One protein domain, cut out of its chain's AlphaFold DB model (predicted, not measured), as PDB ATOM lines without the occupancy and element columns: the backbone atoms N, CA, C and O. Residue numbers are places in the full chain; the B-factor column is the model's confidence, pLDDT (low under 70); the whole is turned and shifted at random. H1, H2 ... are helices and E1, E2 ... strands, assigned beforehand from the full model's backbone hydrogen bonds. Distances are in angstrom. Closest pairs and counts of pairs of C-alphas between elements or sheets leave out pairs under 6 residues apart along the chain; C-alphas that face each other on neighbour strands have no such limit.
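Overview. This is residues 5 to 124 of the 127 residues of an uncharacterized protein of Ralstonia sp. AU12-08 (UniProt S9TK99). A sheet of five strands, with the long hairpin E2 and E3 in its middle, is covered by the long helix H3 on one face and by H1 and H2 on the other: three layers, with helices on both faces. The printed part has 120 residues, with three named helices and five named strands in the order E1 H1 E2 E3 H2 H3 E4 E5. The mixed sheet runs E1 E2 E3 E4 E5, and the class is mixed, helices and strands. The whole is compact, with a radius of gyration of the C-alphas of 14.6 A and spans of 43 by 31 by 21 A.

Along the chain. E1, residues 5 to 7, begins at C-alpha 5 (42.846, -11.722, 88.112). H1 is residues 12 to 23, 16.7 A. E2, residues 28 to 38, measures 33.0 A and E3, residues 41 to 51, 32.5 A. H2 is residues 56 to 62, 10.0 A; H3, residues 81 to 98, 25.6 A. E4 is residues 110 to 114; E5, residues 120 to 123, ends at C-alpha 123 (35.242, -28.332, 94.722).

Arrangement. E1 and E2 are parallel, N 6 to O 29 2.8 A; with H1 they form a strand-helix-strand unit, a helix between parallel neighbours, its crossover right-handed. The other neighbours are antiparallel: N 30 to O 49 is 2.8 A, N 46 to O 113 2.8 A, N 112 to O 121 2.9 A. H3 runs along E2 and E3, height 8.2 A; the closest C-alphas of H3 and E3, Ala 91 and Thr 48, are 6.0 A apart. H2 is over E3 on the opposite face, height 8.3 A. In H1, H2 and H3 every O i to N i+4 pair is within hydrogen-bond range.

Size, cuts and confidence. The farthest C-alphas, Ser 24 and Ser 39, are 45.4 A apart. The printed part has no cut. The links H2 to H3 and H3 to E4 are long. Residues 68 to 79 and 124 are under pLDDT 70.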
ATOM      1  N   PHE A   5      42.409 -10.429  88.648       97.69
ATOM      2  CA  PHE A   5      42.846 -11.722  88.112       97.69
ATOM      3  C   PHE A   5      44.359 -11.842  88.302       97.69
ATOM      4  O   PHE A   5      45.106 -11.006  87.800       97.69
ATOM      5  N   LEU A   6      44.796 -12.858  89.041       95.81
ATOM      6  CA  LEU A   6      46.198 -13.184  89.262       95.81
ATOM      7  C   LEU A   6      46.587 -14.359  88.365       95.81
ATOM      8  O   LEU A   6      46.158 -15.491  88.584       95.81
ATOM      9  N   CYS A   7      47.403 -14.062  87.357       91.56
ATOM     10  CA  CYS A   7      47.952 -15.023  86.405       91.56
ATOM     11  C   CYS A   7      49.478 -14.955  86.482       91.56
ATOM     12  O   CYS A   7      50.123 -14.375  85.613       91.56
ATOM     13  N   MET A   8      50.045 -15.451  87.578       88.31
ATOM     14  CA  MET A   8      51.481 -15.373  87.838       88.31
ATOM     15  C   MET A   8      52.002 -16.667  88.452       88.31
ATOM     16  O   MET A   8      51.245 -17.419  89.084       88.31
ATOM     17  N   GLU A   9      53.299 -16.887  88.278       81.75
ATOM     18  CA  GLU A   9      54.023 -18.025  88.831       81.75
ATOM     19  C   GLU A   9      53.939 -18.084  90.357       81.75
ATOM     20  O   GLU A   9      53.621 -17.109  91.048       81.75
ATOM     21  N   SER A  10      54.163 -19.288  90.880       84.12
ATOM     22  CA  SER A  10      54.196 -19.506  92.323       84.12
ATOM     23  C   SER A  10      55.462 -18.876  92.891       84.12
ATOM     24  O   SER A  10      56.527 -18.983  92.297       84.12
ATOM     25  N   GLY A  11      55.348 -18.229  94.046       86.12
ATOM     26  CA  GLY A  11      56.506 -17.612  94.672       86.12
ATOM     27  C   GLY A  11      56.149 -16.708  95.846       86.12
ATOM     28  O   GLY A  11      54.964 -16.447  96.113       86.12
ATOM     29  N   PRO A  12      57.165 -16.224  96.578       88.38
ATOM     30  CA  PRO A  12      56.976 -15.305  97.691       88.38
ATOM     31  C   PRO A  12      56.357 -13.968  97.249       88.38
ATOM     32  O   PRO A  12      55.576 -13.388  98.002       88.38
ATOM     33  N   GLU A  13      56.603 -13.504  96.023       91.31
ATOM     34  CA  GLU A  13      56.036 -12.261  95.482       91.31
ATOM     35  C   GLU A  13      54.513 -12.360  95.359       91.31
ATOM     36  O   GLU A  13      53.775 -11.452  95.753       91.31
ATOM     37  N   LYS A  14      54.024 -13.512  94.886       94.00
ATOM     38  CA  LYS A  14      52.592 -13.810  94.792       94.00
ATOM     39  C   LYS A  14      51.913 -13.753  96.158       94.00
ATOM     40  O   LYS A  14      50.795 -13.248  96.272       94.00
ATOM     41  N   ARG A  15      52.595 -14.226  97.208       94.62
ATOM     42  CA  ARG A  15      52.100 -14.142  98.590       94.62
ATOM     43  C   ARG A  15      51.899 -12.694  99.016       94.62
ATOM     44  O   ARG A  15      50.826 -12.372  99.511       94.62
ATOM     45  N   VAL A  16      52.879 -11.825  98.769       95.62
ATOM     46  CA  VAL A  16      52.792 -10.398  99.125       95.62
ATOM     47  C   VAL A  16      51.585  -9.732  98.456       95.62
ATOM     48  O   VAL A  16      50.836  -9.004  99.110       95.62
ATOM     49  N   ILE A  17      51.349 -10.022  97.172       96.06
ATOM     50  CA  ILE A  17      50.195  -9.490  96.433       96.06
ATOM     51  C   ILE A  17      48.879 -10.002  97.031       96.06
ATOM     52  O   ILE A  17      47.972  -9.211  97.295       96.06
ATOM     53  N   ILE A  18      48.772 -11.310  97.281       96.62
ATOM     54  CA  ILE A  18      47.566 -11.919  97.859       96.62
ATOM     55  C   ILE A  18      47.274 -11.364  99.256       96.62
ATOM     56  O   ILE A  18      46.129 -11.005  99.532       96.62
ATOM     57  N   ASP A  19      48.292 -11.225 100.105       96.94
ATOM     58  CA  ASP A  19      48.161 -10.647 101.443       96.94
ATOM     59  C   ASP A  19      47.602  -9.216 101.370       96.94
ATOM     60  O   ASP A  19      46.707  -8.851 102.136       96.94
ATOM     61  N   GLN A  20      48.074  -8.409 100.416       97.44
ATOM     62  CA  GLN A  20      47.581  -7.045 100.231       97.44
ATOM     63  C   GLN A  20      46.131  -7.007  99.731       97.44
ATOM     64  O   GLN A  20      45.334  -6.193 100.213       97.44
ATOM     65  N   LEU A  21      45.762  -7.879  98.789       97.56
ATOM     66  CA  LEU A  21      44.386  -7.983  98.292       97.56
ATOM     67  C   LEU A  21      43.423  -8.437  99.392       97.56
ATOM     68  O   LEU A  21      42.321  -7.902  99.496       97.56
ATOM     69  N   GLU A  22      43.840  -9.384 100.231       97.00
ATOM     70  CA  GLU A  22      43.080  -9.838 101.398       97.00
ATOM     71  C   GLU A  22      42.856  -8.722 102.413       97.00
ATOM     72  O   GLU A  22      41.708  -8.449 102.761       97.00
ATOM     73  N   ARG A  23      43.922  -8.022 102.818       96.94
ATOM     74  CA  ARG A  23      43.836  -6.866 103.731       96.94
ATOM     75  C   ARG A  23      42.937  -5.759 103.190       96.94
ATOM     76  O   ARG A  23      42.241  -5.102 103.954       96.94
ATOM     77  N   SER A  24      42.935  -5.570 101.872       96.38
ATOM     78  CA  SER A  24      42.109  -4.563 101.197       96.38
ATOM     79  C   SER A  24      40.675  -5.043 100.921       96.38
ATOM     80  O   SER A  24      39.900  -4.316 100.303       96.38
ATOM     81  N   GLY A  25      40.318  -6.273 101.309       96.12
ATOM     82  CA  GLY A  25      39.001  -6.859 101.052       96.12
ATOM     83  C   GLY A  25      38.703  -7.119  99.570       96.12
ATOM     84  O   GLY A  25      37.551  -7.354  99.209       96.12
ATOM     85  N   VAL A  26      39.713  -7.095  98.696       97.88
ATOM     86  CA  VAL A  26      39.541  -7.222  97.244       97.88
ATOM     87  C   VAL A  26      39.464  -8.703  96.862       97.88
ATOM     88  O   VAL A  26      40.435  -9.434  97.089       97.88
ATOM     89  N   PRO A  27      38.334  -9.187  96.312       97.56
ATOM     90  CA  PRO A  27      38.229 -10.555  95.810       97.56
ATOM     91  C   PRO A  27      39.104 -10.749  94.567       97.56
ATOM     92  O   PRO A  27      39.325  -9.806  93.798       97.56
ATOM     93  N   PHE A  28      39.584 -11.972  94.355       98.00
ATOM     94  CA  PHE A  28      40.454 -12.269  93.223       98.00
ATOM     95  C   PHE A  28      40.272 -13.681  92.662       98.00
ATOM     96  O   PHE A  28      39.859 -14.598  93.372       98.00
ATOM     97  N   MET A  29      40.606 -13.843  91.382       97.69
ATOM     98  CA  MET A  29      40.913 -15.143  90.788       97.69
ATOM     99  C   MET A  29      42.408 -15.391  90.912       97.69
ATOM    100  O   MET A  29      43.195 -14.493  90.626       97.69
ATOM    101  N   ASP A  30      42.787 -16.607  91.275       97.00
ATOM    102  CA  ASP A  30      44.124 -17.134  91.049       97.00
ATOM    103  C   ASP A  30      44.057 -18.238  90.000       97.00
ATOM    104  O   ASP A  30      43.219 -19.140  90.094       97.00
ATOM    105  N   VAL A  31      44.942 -18.179  89.014       95.50
ATOM    106  CA  VAL A  31      45.154 -19.283  88.082       95.50
ATOM    107  C   VAL A  31      46.592 -19.760  88.158       95.50
ATOM    108  O   VAL A  31      47.526 -18.988  88.364       95.50
ATOM    109  N   GLY A  32      46.772 -21.060  87.977       91.12
ATOM    110  CA  GLY A  32      48.087 -21.663  87.849       91.12
ATOM    111  C   GLY A  32      48.028 -22.937  87.029       91.12
ATOM    112  O   GLY A  32      46.958 -23.517  86.834       91.12
ATOM    113  N   MET A  33      49.188 -23.369  86.558       89.00
ATOM    114  CA  MET A  33      49.361 -24.642  85.875       89.00
ATOM    115  C   MET A  33      50.608 -25.318  86.429       89.00
ATOM    116  O   MET A  33      51.591 -24.646  86.721       89.00
ATOM    117  N   GLY A  34      50.548 -26.633  86.608       87.31
ATOM    118  CA  GLY A  34      51.724 -27.464  86.845       87.31
ATOM    119  C   GLY A  34      51.852 -28.432  85.683       87.31
ATOM    120  O   GLY A  34      50.982 -29.293  85.532       87.31
ATOM    121  N   LEU A  35      52.874 -28.256  84.848       86.81
ATOM    122  CA  LEU A  35      53.125 -29.105  83.685       86.81
ATOM    123  C   LEU A  35      54.343 -29.985  83.938       86.81
ATOM    124  O   LEU A  35      55.264 -29.610  84.651       86.81
ATOM    125  N   PHE A  36      54.343 -31.167  83.342       85.06
ATOM    126  CA  PHE A  36      55.487 -32.066  83.357       85.06
ATOM    127  C   PHE A  36      55.579 -32.785  82.020       85.06
ATOM    128  O   PHE A  36      54.580 -32.959  81.319       85.06
ATOM    129  N   ASN A  37      56.767 -33.267  81.693       85.00
ATOM    130  CA  ASN A  37      56.980 -34.108  80.529       85.00
ATOM    131  C   ASN A  37      57.193 -35.543  80.950       85.00
ATOM    132  O   ASN A  37      57.854 -35.853  81.941       85.00
ATOM    133  N   LYS A  38      56.601 -36.430  80.171       85.69
ATOM    134  CA  LYS A  38      56.791 -37.855  80.298       85.69
ATOM    135  C   LYS A  38      56.992 -38.411  78.902       85.69
ATOM    136  O   LYS A  38      56.060 -38.449  78.102       85.69
ATOM    137  N   SER A  39      58.217 -38.844  78.625       87.56
ATOM    138  CA  SER A  39      58.583 -39.492  77.363       87.56
ATOM    139  C   SER A  39      58.273 -38.644  76.117       87.56
ATOM    140  O   SER A  39      57.786 -39.168  75.118       87.56
ATOM    141  N   GLY A  40      58.512 -37.331  76.173       85.50
ATOM    142  CA  GLY A  40      58.272 -36.403  75.061       85.50
ATOM    143  C   GLY A  40      56.826 -35.914  74.936       85.50
ATOM    144  O   GLY A  40      56.529 -35.132  74.039       85.50
ATOM    145  N   SER A  41      55.926 -36.352  75.822       87.38
ATOM    146  CA  SER A  41      54.542 -35.873  75.901       87.38
ATOM    147  C   SER A  41      54.336 -35.002  77.133       87.38
ATOM    148  O   SER A  41      54.909 -35.271  78.189       87.38
ATOM    149  N   ILE A  42      53.469 -33.999  77.019       87.81
ATOM    150  CA  ILE A  42      53.183 -33.064  78.108       87.81
ATOM    151  C   ILE A  42      51.936 -33.518  78.863       87.81
ATOM    152  O   ILE A  42      50.875 -33.740  78.281       87.81
ATOM    153  N   GLY A  43      52.077 -33.658  80.176       90.12
ATOM    154  CA  GLY A  43      50.988 -33.820  81.126       90.12
ATOM    155  C   GLY A  43      50.917 -32.625  82.067       90.12
ATOM    156  O   GLY A  43      51.756 -31.725  82.032       90.12
ATOM    157  N   GLY A  44      49.904 -32.605  82.929       89.94
ATOM    158  CA  GLY A  44      49.798 -31.547  83.921       89.94
ATOM    159  C   GLY A  44      48.399 -31.303  84.445       89.94
ATOM    160  O   GLY A  44      47.451 -32.034  84.145       89.94
ATOM    161  N   LEU A  45      48.299 -30.245  85.240       92.31
ATOM    162  CA  LEU A  45      47.089 -29.827  85.924       92.31
ATOM    163  C   LEU A  45      46.905 -28.316  85.782       92.31
ATOM    164  O   LEU A  45      47.776 -27.540  86.174       92.31
ATOM    165  N   LEU A  46      45.745 -27.903  85.282       94.25
ATOM    166  CA  LEU A  46      45.272 -26.527  85.387       94.25
ATOM    167  C   LEU A  46      44.568 -26.353  86.723       94.25
ATOM    168  O   LEU A  46      43.841 -27.244  87.167       94.25
ATOM    169  N   ARG A  47      44.745 -25.191  87.340       95.12
ATOM    170  CA  ARG A  47      44.083 -24.811  88.581       95.12
ATOM    171  C   ARG A  47      43.510 -23.409  88.461       95.12
ATOM    172  O   ARG A  47      44.219 -22.479  88.082       95.12
ATOM    173  N   THR A  48      42.261 -23.273  88.881       97.00
ATOM    174  CA  THR A  48      41.530 -22.014  88.975       97.00
ATOM    175  C   THR A  48      40.927 -21.900  90.374       97.00
ATOM    176  O   THR A  48      40.203 -22.795  90.810       97.00
ATOM    177  N   VAL A  49      41.206 -20.808  91.084       97.12
ATOM    178  CA  VAL A  49      40.734 -20.559  92.454       97.12
ATOM    179  C   VAL A  49      40.042 -19.204  92.515       97.12
ATOM    180  O   VAL A  49      40.607 -18.198  92.097       97.12
ATOM    181  N   LEU A  50      38.828 -19.162  93.057       97.25
ATOM    182  CA  LEU A  50      38.111 -17.932  93.375       97.25
ATOM    183  C   LEU A  50      38.234 -17.646  94.875       97.25
ATOM    184  O   LEU A  50      37.702 -18.381  95.708       97.25
ATOM    185  N   SER A  51      38.905 -16.546  95.202       97.25
ATOM    186  CA  SER A  51      39.113 -16.063  96.563       97.25
ATOM    187  C   SER A  51      38.165 -14.905  96.874       97.25
ATOM    188  O   SER A  51      38.235 -13.824  96.283       97.25
ATOM    189  N   LEU A  52      37.255 -15.142  97.812       95.81
ATOM    190  CA  LEU A  52      36.283 -14.204  98.365       95.81
ATOM    191  C   LEU A  52      36.567 -14.008  99.855       95.81
ATOM    192  O   LEU A  52      37.251 -14.807 100.490       95.81
ATOM    193  N   SER A  53      36.011 -12.953 100.453       94.44
ATOM    194  CA  SER A  53      36.104 -12.740 101.907       94.44
ATOM    195  C   SER A  53      35.614 -13.944 102.722       94.44
ATOM    196  O   SER A  53      36.157 -14.207 103.786       94.44
ATOM    197  N   SER A  54      34.642 -14.702 102.205       93.00
ATOM    198  CA  SER A  54      34.044 -15.854 102.883       93.00
ATOM    199  C   SER A  54      34.846 -17.158 102.793       93.00
ATOM    200  O   SER A  54      34.434 -18.130 103.412       93.00
ATOM    201  N   ASN A  55      35.919 -17.235 101.992       93.81
ATOM    202  CA  ASN A  55      36.647 -18.494 101.762       93.81
ATOM    203  C   ASN A  55      38.174 -18.337 101.613       93.81
ATOM    204  O   ASN A  55      38.817 -19.153 100.947       93.81
ATOM    205  N   ARG A  56      38.773 -17.278 102.176       94.88
ATOM    206  CA  ARG A  56      40.216 -16.999 102.013       94.88
ATOM    207  C   ARG A  56      41.097 -18.157 102.466       94.88
ATOM    208  O   ARG A  56      42.072 -18.474 101.792       94.88
ATOM    209  N   GLU A  57      40.740 -18.804 103.570       93.31
ATOM    210  CA  GLU A  57      41.500 -19.931 104.111       93.31
ATOM    211  C   GLU A  57      41.499 -21.126 103.144       93.31
ATOM    212  O   GLU A  57      42.562 -21.621 102.768       93.31
ATOM    213  N   GLN A  58      40.320 -21.518 102.649       93.06
ATOM    214  CA  GLN A  58      40.181 -22.594 101.667       93.06
ATOM    215  C   GLN A  58      40.912 -22.244 100.366       93.06
ATOM    216  O   GLN A  58      41.636 -23.075  99.819       93.06
ATOM    217  N   ALA A  59      40.783 -20.998  99.896       94.81
ATOM    218  CA  ALA A  59      41.486 -20.520  98.712       94.81
ATOM    219  C   ALA A  59      43.011 -20.608  98.889       94.81
ATOM    220  O   ALA A  59      43.693 -21.138  98.013       94.81
ATOM    221  N   ARG A  60      43.556 -20.177 100.035       93.06
ATOM    222  CA  ARG A  60      44.995 -20.279 100.340       93.06
ATOM    223  C   ARG A  60      45.494 -21.714 100.331       93.06
ATOM    224  O   ARG A  60      46.568 -21.955  99.795       93.06
ATOM    225  N   GLY A  61      44.706 -22.661 100.841       92.19
ATOM    226  CA  GLY A  61      45.037 -24.087 100.787       92.19
ATOM    227  C   GLY A  61      45.160 -24.646  99.363       92.19
ATOM    228  O   GLY A  61      45.747 -25.707  99.163       92.19
ATOM    229  N   ARG A  62      44.629 -23.942  98.354       91.81
ATOM    230  CA  ARG A  62      44.716 -24.327  96.937       91.81
ATOM    231  C   ARG A  62      45.768 -23.543  96.157       91.81
ATOM    232  O   ARG A  62      46.132 -23.981  95.069       91.81
ATOM    233  N   ILE A  63      46.264 -22.425  96.676       93.00
ATOM    234  CA  ILE A  63      47.228 -21.562  95.985       93.00
ATOM    235  C   ILE A  63      48.647 -21.979  96.372       93.00
ATOM    236  O   ILE A  63      48.990 -22.065  97.547       93.00
ATOM    237  N   SER A  64      49.488 -22.226  95.367       88.38
ATOM    238  CA  SER A  64      50.906 -22.493  95.608       88.38
ATOM    239  C   SER A  64      51.669 -21.189  95.835       88.38
ATOM    240  O   SER A  64      51.528 -20.229  95.077       88.38
ATOM    241  N   PHE A  65      52.500 -21.196  96.874       88.69
ATOM    242  CA  PHE A  65      53.439 -20.128  97.225       88.69
ATOM    243  C   PHE A  65      54.884 -20.638  97.311       88.69
ATOM    244  O   PHE A  65      55.749 -19.931  97.827       88.69
ATOM    245  N   ALA A  66      55.122 -21.892  96.920       82.44
ATOM    246  CA  ALA A  66      56.458 -22.465  96.927       82.44
ATOM    247  C   ALA A  66      57.327 -21.759  95.881       82.44
ATOM    248  O   ALA A  66      56.821 -21.370  94.829       82.44
ATOM    249  N   VAL A  67      58.616 -21.607  96.196       71.06
ATOM    250  CA  VAL A  67      59.634 -21.267  95.199       71.06
ATOM    251  C   VAL A  67      59.773 -22.484  94.294       71.06
ATOM    252  O   VAL A  67      59.870 -23.606  94.803       71.06
ATOM    253  N   ASP A  68      59.724 -22.274  92.982       62.12
ATOM    254  CA  ASP A  68      59.926 -23.351  92.021       62.12
ATOM    255  C   ASP A  68      61.401 -23.775  92.072       62.12
ATOM    256  O   ASP A  68      62.284 -23.180  91.467       62.12
ATOM    257  N   ASN A  69      61.695 -24.748  92.935       50.84
ATOM    258  CA  ASN A  69      63.032 -25.326  93.091       50.84
ATOM    259  C   ASN A  69      63.212 -26.567  92.203       50.84
ATOM    260  O   ASN A  69      64.259 -27.215  92.251       50.84
ATOM    261  N   ALA A  70      62.167 -26.963  91.476       48.81
ATOM    262  CA  ALA A  70      62.199 -28.093  90.570       48.81
ATOM    263  C   ALA A  70      62.578 -27.592  89.178       48.81
ATOM    264  O   ALA A  70      62.215 -26.483  88.807       48.81
ATOM    265  N   GLU A  71      63.261 -28.421  88.389       49.62
ATOM    266  CA  GLU A  71      63.261 -28.288  86.931       49.62
ATOM    267  C   GLU A  71      61.813 -28.426  86.431       49.62
ATOM    268  O   GLU A  71      61.395 -29.483  85.956       49.62
ATOM    269  N   ASN A  72      60.996 -27.395  86.618       54.75
ATOM    270  CA  ASN A  72      59.647 -27.384  86.118       54.75
ATOM    271  C   ASN A  72      59.793 -27.280  84.600       54.75
ATOM    272  O   ASN A  72      60.424 -26.362  84.081       54.75
ATOM    273  N   GLU A  73      59.257 -28.235  83.844       54.25
ATOM    274  CA  GLU A  73      59.296 -28.153  82.375       54.25
ATOM    275  C   GLU A  73      58.559 -26.908  81.854       54.25
ATOM    276  O   GLU A  73      58.764 -26.479  80.720       54.25
ATOM    277  N   TYR A  74      57.757 -26.290  82.725       50.88
ATOM    278  CA  TYR A  74      57.210 -24.955  82.556       50.88
ATOM    279  C   TYR A  74      58.295 -23.869  82.398       50.88
ATOM    280  O   TYR A  74      58.213 -23.063  81.469       50.88
ATOM    281  N   ASP A  75      59.360 -23.916  83.207       52.88
ATOM    282  CA  ASP A  75      60.499 -22.979  83.189       52.88
ATOM    283  C   ASP A  75      61.387 -23.169  81.955       52.88
ATOM    284  O   ASP A  75      62.145 -22.280  81.563       52.88
ATOM    285  N   ARG A  76      61.243 -24.306  81.259       54.88
ATOM    286  CA  ARG A  76      61.817 -24.520  79.920       54.88
ATOM    287  C   ARG A  76      61.025 -23.809  78.810       54.88
ATOM    288  O   ARG A  76      61.180 -24.149  77.640       54.88
ATOM    289  N   ASN A  77      60.227 -22.790  79.155       52.97
ATOM    290  CA  ASN A  77      59.452 -21.941  78.242       52.97
ATOM    291  C   ASN A  77      58.356 -22.667  77.443       52.97
ATOM    292  O   ASN A  77      57.938 -22.184  76.387       52.97
ATOM    293  N   ILE A  78      57.832 -23.795  77.930       61.03
ATOM    294  CA  ILE A  78      56.704 -24.462  77.266       61.03
ATOM    295  C   ILE A  78      55.389 -23.799  77.700       61.03
ATOM    296  O   ILE A  78      54.589 -24.351  78.455       61.03
ATOM    297  N   GLN A  79      55.159 -22.575  77.222       61.72
ATOM    298  CA  GLN A  79      53.852 -21.934  77.334       61.72
ATOM    299  C   GLN A  79      52.910 -22.504  76.276       61.72
ATOM    300  O   GLN A  79      53.059 -22.256  75.081       61.72
ATOM    301  N   ILE A  80      51.915 -23.258  76.733       82.25
ATOM    302  CA  ILE A  80      50.900 -23.859  75.870       82.25
ATOM    303  C   ILE A  80      49.683 -22.932  75.816       82.25
ATOM    304  O   ILE A  80      48.942 -22.794  76.796       82.25
ATOM    305  N   ALA A  81      49.500 -22.259  74.679       88.81
ATOM    306  CA  ALA A  81      48.504 -21.203  74.512       88.81
ATOM    307  C   ALA A  81      47.073 -21.693  74.790       88.81
ATOM    308  O   ALA A  81      46.300 -20.989  75.438       88.81
ATOM    309  N   GLU A  82      46.728 -22.908  74.369       92.12
ATOM    310  CA  GLU A  82      45.413 -23.509  74.582       92.12
ATOM    311  C   GLU A  82      45.142 -23.851  76.052       92.12
ATOM    312  O   GLU A  82      44.016 -23.670  76.516       92.12
ATOM    313  N   LEU A  83      46.160 -24.263  76.816       92.38
ATOM    314  CA  LEU A  83      46.015 -24.537  78.249       92.38
ATOM    315  C   LEU A  83      45.854 -23.238  79.046       92.38
ATOM    316  O   LEU A  83      44.990 -23.151  79.920       92.38
ATOM    317  N   ASN A  84      46.615 -22.202  78.682       90.88
ATOM    318  CA  ASN A  84      46.440 -20.850  79.211       90.88
ATOM    319  C   ASN A  84      45.039 -20.306  78.915       90.88
ATOM    320  O   ASN A  84      44.350 -19.829  79.820       90.88
ATOM    321  N   ALA A  85      44.597 -20.408  77.659       95.00
ATOM    322  CA  ALA A  85      43.279 -19.952  77.240       95.00
ATOM    323  C   ALA A  85      42.164 -20.705  77.980       95.00
ATOM    324  O   ALA A  85      41.222 -20.077  78.465       95.00
ATOM    325  N   LEU A  86      42.287 -22.028  78.132       95.38
ATOM    326  CA  LEU A  86      41.327 -22.846  78.869       95.38
ATOM    327  C   LEU A  86      41.240 -22.433  80.348       95.38
ATOM    328  O   LEU A  86      40.142 -22.225  80.866       95.38
ATOM    329  N   ASN A  87      42.382 -22.244  81.016       94.94
ATOM    330  CA  ASN A  87      42.423 -21.819  82.417       94.94
ATOM    331  C   ASN A  87      41.837 -20.405  82.606       94.94
ATOM    332  O   ASN A  87      41.046 -20.160  83.521       94.94
ATOM    333  N   ALA A  88      42.139 -19.485  81.685       96.06
ATOM    334  CA  ALA A  88      41.539 -18.154  81.661       96.06
ATOM    335  C   ALA A  88      40.014 -18.212  81.449       96.06
ATOM    336  O   ALA A  88      39.271 -17.489  82.116       96.06
ATOM    337  N   CYS A  89      39.524 -19.102  80.580       97.69
ATOM    338  CA  CYS A  89      38.088 -19.309  80.379       97.69
ATOM    339  C   CYS A  89      37.401 -19.779  81.666       97.69
ATOM    340  O   CYS A  89      36.370 -19.214  82.039       97.69
ATOM    341  N   PHE A  90      37.982 -20.747  82.384       96.75
ATOM    342  CA  PHE A  90      37.458 -21.163  83.690       96.75
ATOM    343  C   PHE A  90      37.408 -19.996  84.677       96.75
ATOM    344  O   PHE A  90      36.382 -19.787  85.331       96.75
ATOM    345  N   ALA A  91      38.465 -19.182  84.730       97.50
ATOM    346  CA  ALA A  91      38.523 -18.029  85.617       97.50
ATOM    347  C   ALA A  91      37.434 -16.990  85.308       97.50
ATOM    348  O   ALA A  91      36.735 -16.520  86.210       97.50
ATOM    349  N   VAL A  92      37.243 -16.661  84.028       97.81
ATOM    350  CA  VAL A  92      36.223 -15.702  83.579       97.81
ATOM    351  C   VAL A  92      34.810 -16.224  83.837       97.81
ATOM    352  O   VAL A  92      33.950 -15.451  84.266       97.81
ATOM    353  N   ILE A  93      34.549 -17.516  83.618       96.75
ATOM    354  CA  ILE A  93      33.240 -18.127  83.896       96.75
ATOM    355  C   ILE A  93      32.931 -18.072  85.395       96.75
ATOM    356  O   ILE A  93      31.841 -17.632  85.771       96.75
ATOM    357  N   ALA A  94      33.881 -18.453  86.255       95.62
ATOM    358  CA  ALA A  94      33.720 -18.394  87.709       95.62
ATOM    359  C   ALA A  94      33.484 -16.957  88.204       95.62
ATOM    360  O   ALA A  94      32.584 -16.704  89.008       95.62
ATOM    361  N   TRP A  95      34.223 -15.985  87.662       96.50
ATOM    362  CA  TRP A  95      34.002 -14.571  87.954       96.50
ATOM    363  C   TRP A  95      32.613 -14.093  87.500       96.50
ATOM    364  O   TRP A  95      31.901 -13.453  88.275       96.50
ATOM    365  N   LYS A  96      32.173 -14.435  86.282       97.06
ATOM    366  CA  LYS A  96      30.836 -14.068  85.780       97.06
ATOM    367  C   LYS A  96      29.708 -14.708  86.593       97.06
ATOM    368  O   LYS A  96      28.700 -14.047  86.838       97.06
ATOM    369  N   LYS A  97      29.881 -15.945  87.070       95.62
ATOM    370  CA  LYS A  97      28.983 -16.584  88.049       95.62
ATOM    371  C   LYS A  97      28.927 -15.798  89.361       95.62
ATOM    372  O   LYS A  97      27.845 -15.436  89.814       95.62
ATOM    373  N   HIS A  98      30.080 -15.434  89.929       94.19
ATOM    374  CA  HIS A  98      30.148 -14.597  91.132       94.19
ATOM    375  C   HIS A  98      29.454 -13.234  90.941       94.19
ATOM    376  O   HIS A  98      28.757 -12.757  91.836       94.19
ATOM    377  N   ARG A  99      29.575 -12.634  89.750       95.44
ATOM    378  CA  ARG A  99      28.874 -11.399  89.360       95.44
ATOM    379  C   ARG A  99      27.398 -11.600  88.992       95.44
ATOM    380  O   ARG A  99      26.764 -10.641  88.565       95.44
ATOM    381  N   ARG A 100      26.847 -12.806  89.179       95.06
ATOM    382  CA  ARG A 100      25.450 -13.178  88.887       95.06
ATOM    383  C   ARG A 100      25.044 -12.993  87.422       95.06
ATOM    384  O   ARG A 100      23.864 -12.859  87.125       95.06
ATOM    385  N   PHE A 101      26.013 -12.995  86.507       96.69
ATOM    386  CA  PHE A 101      25.741 -13.002  85.070       96.69
ATOM    387  C   PHE A 101      25.303 -14.397  84.604       96.69
ATOM    388  O   PHE A 101      24.364 -14.529  83.827       96.69
ATOM    389  N   TYR A 102      25.969 -15.439  85.107       96.62
ATOM    390  CA  TYR A 102      25.561 -16.830  84.913       96.62
ATOM    391  C   TYR A 102      24.901 -17.374  86.180       96.62
ATOM    392  O   TYR A 102      25.292 -17.011  87.290       96.62
ATOM    393  N   PHE A 103      23.937 -18.280  86.010       95.12
ATOM    394  CA  PHE A 103      23.345 -19.022  87.120       95.12
ATOM    395  C   PHE A 103      24.398 -19.925  87.779       95.12
ATOM    396  O   PHE A 103      25.120 -20.656  87.096       95.12
ATOM    397  N   ASP A 104      24.495 -19.864  89.106       92.25
ATOM    398  CA  ASP A 104      25.542 -20.540  89.873       92.25
ATOM    399  C   ASP A 104      24.945 -21.473  90.929       92.25
ATOM    400  O   ASP A 104      24.836 -21.127  92.104       92.25
ATOM    401  N   LEU A 105      24.526 -22.662  90.484       89.25
ATOM    402  CA  LEU A 105      23.954 -23.688  91.360       89.25
ATOM    403  C   LEU A 105      25.005 -24.299  92.296       89.25
ATOM    404  O   LEU A 105      24.744 -24.483  93.480       89.25
ATOM    405  N   GLY A 106      26.183 -24.616  91.751       84.56
ATOM    406  CA  GLY A 106      27.233 -25.339  92.468       84.56
ATOM    407  C   GLY A 106      28.080 -24.463  93.387       84.56
ATOM    408  O   GLY A 106      28.706 -24.996  94.296       84.56
ATOM    409  N   LYS A 107      28.088 -23.136  93.175       89.19
ATOM    410  CA  LYS A 107      28.859 -22.154  93.961       89.19
ATOM    411  C   LYS A 107      30.346 -22.490  94.079       89.19
ATOM    412  O   LYS A 107      31.002 -22.032  95.015       89.19
ATOM    413  N   GLU A 108      30.877 -23.242  93.117       88.31
ATOM    414  CA  GLU A 108      32.217 -23.803  93.207       88.31
ATOM    415  C   GLU A 108      33.255 -22.677  93.257       88.31
ATOM    416  O   GLU A 108      33.161 -21.672  92.541       88.31
ATOM    417  N   ARG A 109      34.250 -22.833  94.131       93.50
ATOM    418  CA  ARG A 109      35.332 -21.850  94.315       93.50
ATOM    419  C   ARG A 109      36.681 -22.358  93.842       93.50
ATOM    420  O   ARG A 109      37.645 -21.597  93.798       93.50
ATOM    421  N   PHE A 110      36.733 -23.618  93.439       95.19
ATOM    422  CA  PHE A 110      37.914 -24.257  92.908       95.19
ATOM    423  C   PHE A 110      37.549 -25.148  91.725       95.19
ATOM    424  O   PHE A 110      36.598 -25.930  91.785       95.19
ATOM    425  N   THR A 111      38.384 -25.082  90.696       95.19
ATOM    426  CA  THR A 111      38.378 -25.994  89.558       95.19
ATOM    427  C   THR A 111      39.796 -26.482  89.298       95.19
ATOM    428  O   THR A 111      40.750 -25.701  89.347       95.19
ATOM    429  N   SER A 112      39.927 -27.765  88.966       95.25
ATOM    430  CA  SER A 112      41.127 -28.304  88.343       95.25
ATOM    431  C   SER A 112      40.814 -29.145  87.110       95.25
ATOM    432  O   SER A 112      39.784 -29.818  87.035       95.25
ATOM    433  N   TYR A 113      41.713 -29.100  86.131       96.31
ATOM    434  CA  TYR A 113      41.623 -29.887  84.904       96.31
ATOM    435  C   TYR A 113      42.936 -30.627  84.662       96.31
ATOM    436  O   TYR A 113      43.991 -30.001  84.564       96.31
ATOM    437  N   SER A 114      42.874 -31.954  84.590       95.56
ATOM    438  CA  SER A 114      44.017 -32.826  84.310       95.56
ATOM    439  C   SER A 114      44.187 -33.004  82.806       95.56
ATOM    440  O   SER A 114      43.304 -33.559  82.153       95.56
ATOM    441  N   VAL A 115      45.340 -32.610  82.266       93.31
ATOM    442  CA  VAL A 115      45.692 -32.837  80.853       93.31
ATOM    443  C   VAL A 115      45.838 -34.335  80.577       93.31
ATOM    444  O   VAL A 115      45.402 -34.833  79.545       93.31
ATOM    445  N   THR A 116      46.391 -35.083  81.533       92.81
ATOM    446  CA  THR A 116      46.701 -36.511  81.367       92.81
ATOM    447  C   THR A 116      45.455 -37.389  81.283       92.81
ATOM    448  O   THR A 116      45.448 -38.374  80.553       92.81
ATOM    449  N   SER A 117      44.408 -37.064  82.042       94.00
ATOM    450  CA  SER A 117      43.191 -37.886  82.126       94.00
ATOM    451  C   SER A 117      41.939 -37.192  81.595       94.00
ATOM    452  O   SER A 117      40.861 -37.776  81.648       94.00
ATOM    453  N   SER A 118      42.050 -35.945  81.123       94.31
ATOM    454  CA  SER A 118      40.908 -35.078  80.791       94.31
ATOM    455  C   SER A 118      39.888 -34.930  81.931       94.31
ATOM    456  O   SER A 118      38.729 -34.580  81.706       94.31
ATOM    457  N   LEU A 119      40.305 -35.195  83.173       95.50
ATOM    458  CA  LEU A 119      39.436 -35.136  84.339       95.50
ATOM    459  C   LEU A 119      39.254 -33.684  84.781       95.50
ATOM    460  O   LEU A 119      40.230 -33.004  85.101       95.50
ATOM    461  N   HIS A 120      38.000 -33.246  84.857       94.50
ATOM    462  CA  HIS A 120      37.620 -31.955  85.417       94.50
ATOM    463  C   HIS A 120      37.041 -32.157  86.821       94.50
ATOM    464  O   HIS A 120      35.955 -32.714  86.981       94.50
ATOM    465  N   VAL A 121      37.766 -31.690  87.834       92.88
ATOM    466  CA  VAL A 121      37.324 -31.701  89.231       92.88
ATOM    467  C   VAL A 121      36.895 -30.298  89.628       92.88
ATOM    468  O   VAL A 121      37.557 -29.310  89.316       92.88
ATOM    469  N   LYS A 122      35.787 -30.214  90.356       90.38
ATOM    470  CA  LYS A 122      35.319 -28.980  90.984       90.38
ATOM    471  C   LYS A 122      35.189 -29.226  92.473       90.38
ATOM    472  O   LYS A 122      34.807 -30.328  92.868       90.38
ATOM    473  N   SER A 123      35.486 -28.225  93.290       81.12
ATOM    474  CA  SER A 123      35.242 -28.332  94.722       81.12
ATOM    475  C   SER A 123      34.682 -27.056  95.341       81.12
ATOM    476  O   SER A 123      34.816 -25.946  94.814       81.12
ATOM    477  N   ASP A 124      34.100 -27.312  96.508       65.75
ATOM    478  CA  ASP A 124      33.570 -26.423  97.534       65.75
ATOM    479  C   ASP A 124      32.128 -25.961  97.277       65.75
ATOM    480  O   ASP A 124      31.871 -24.929  96.659       65.75
TER     481      ASP A 124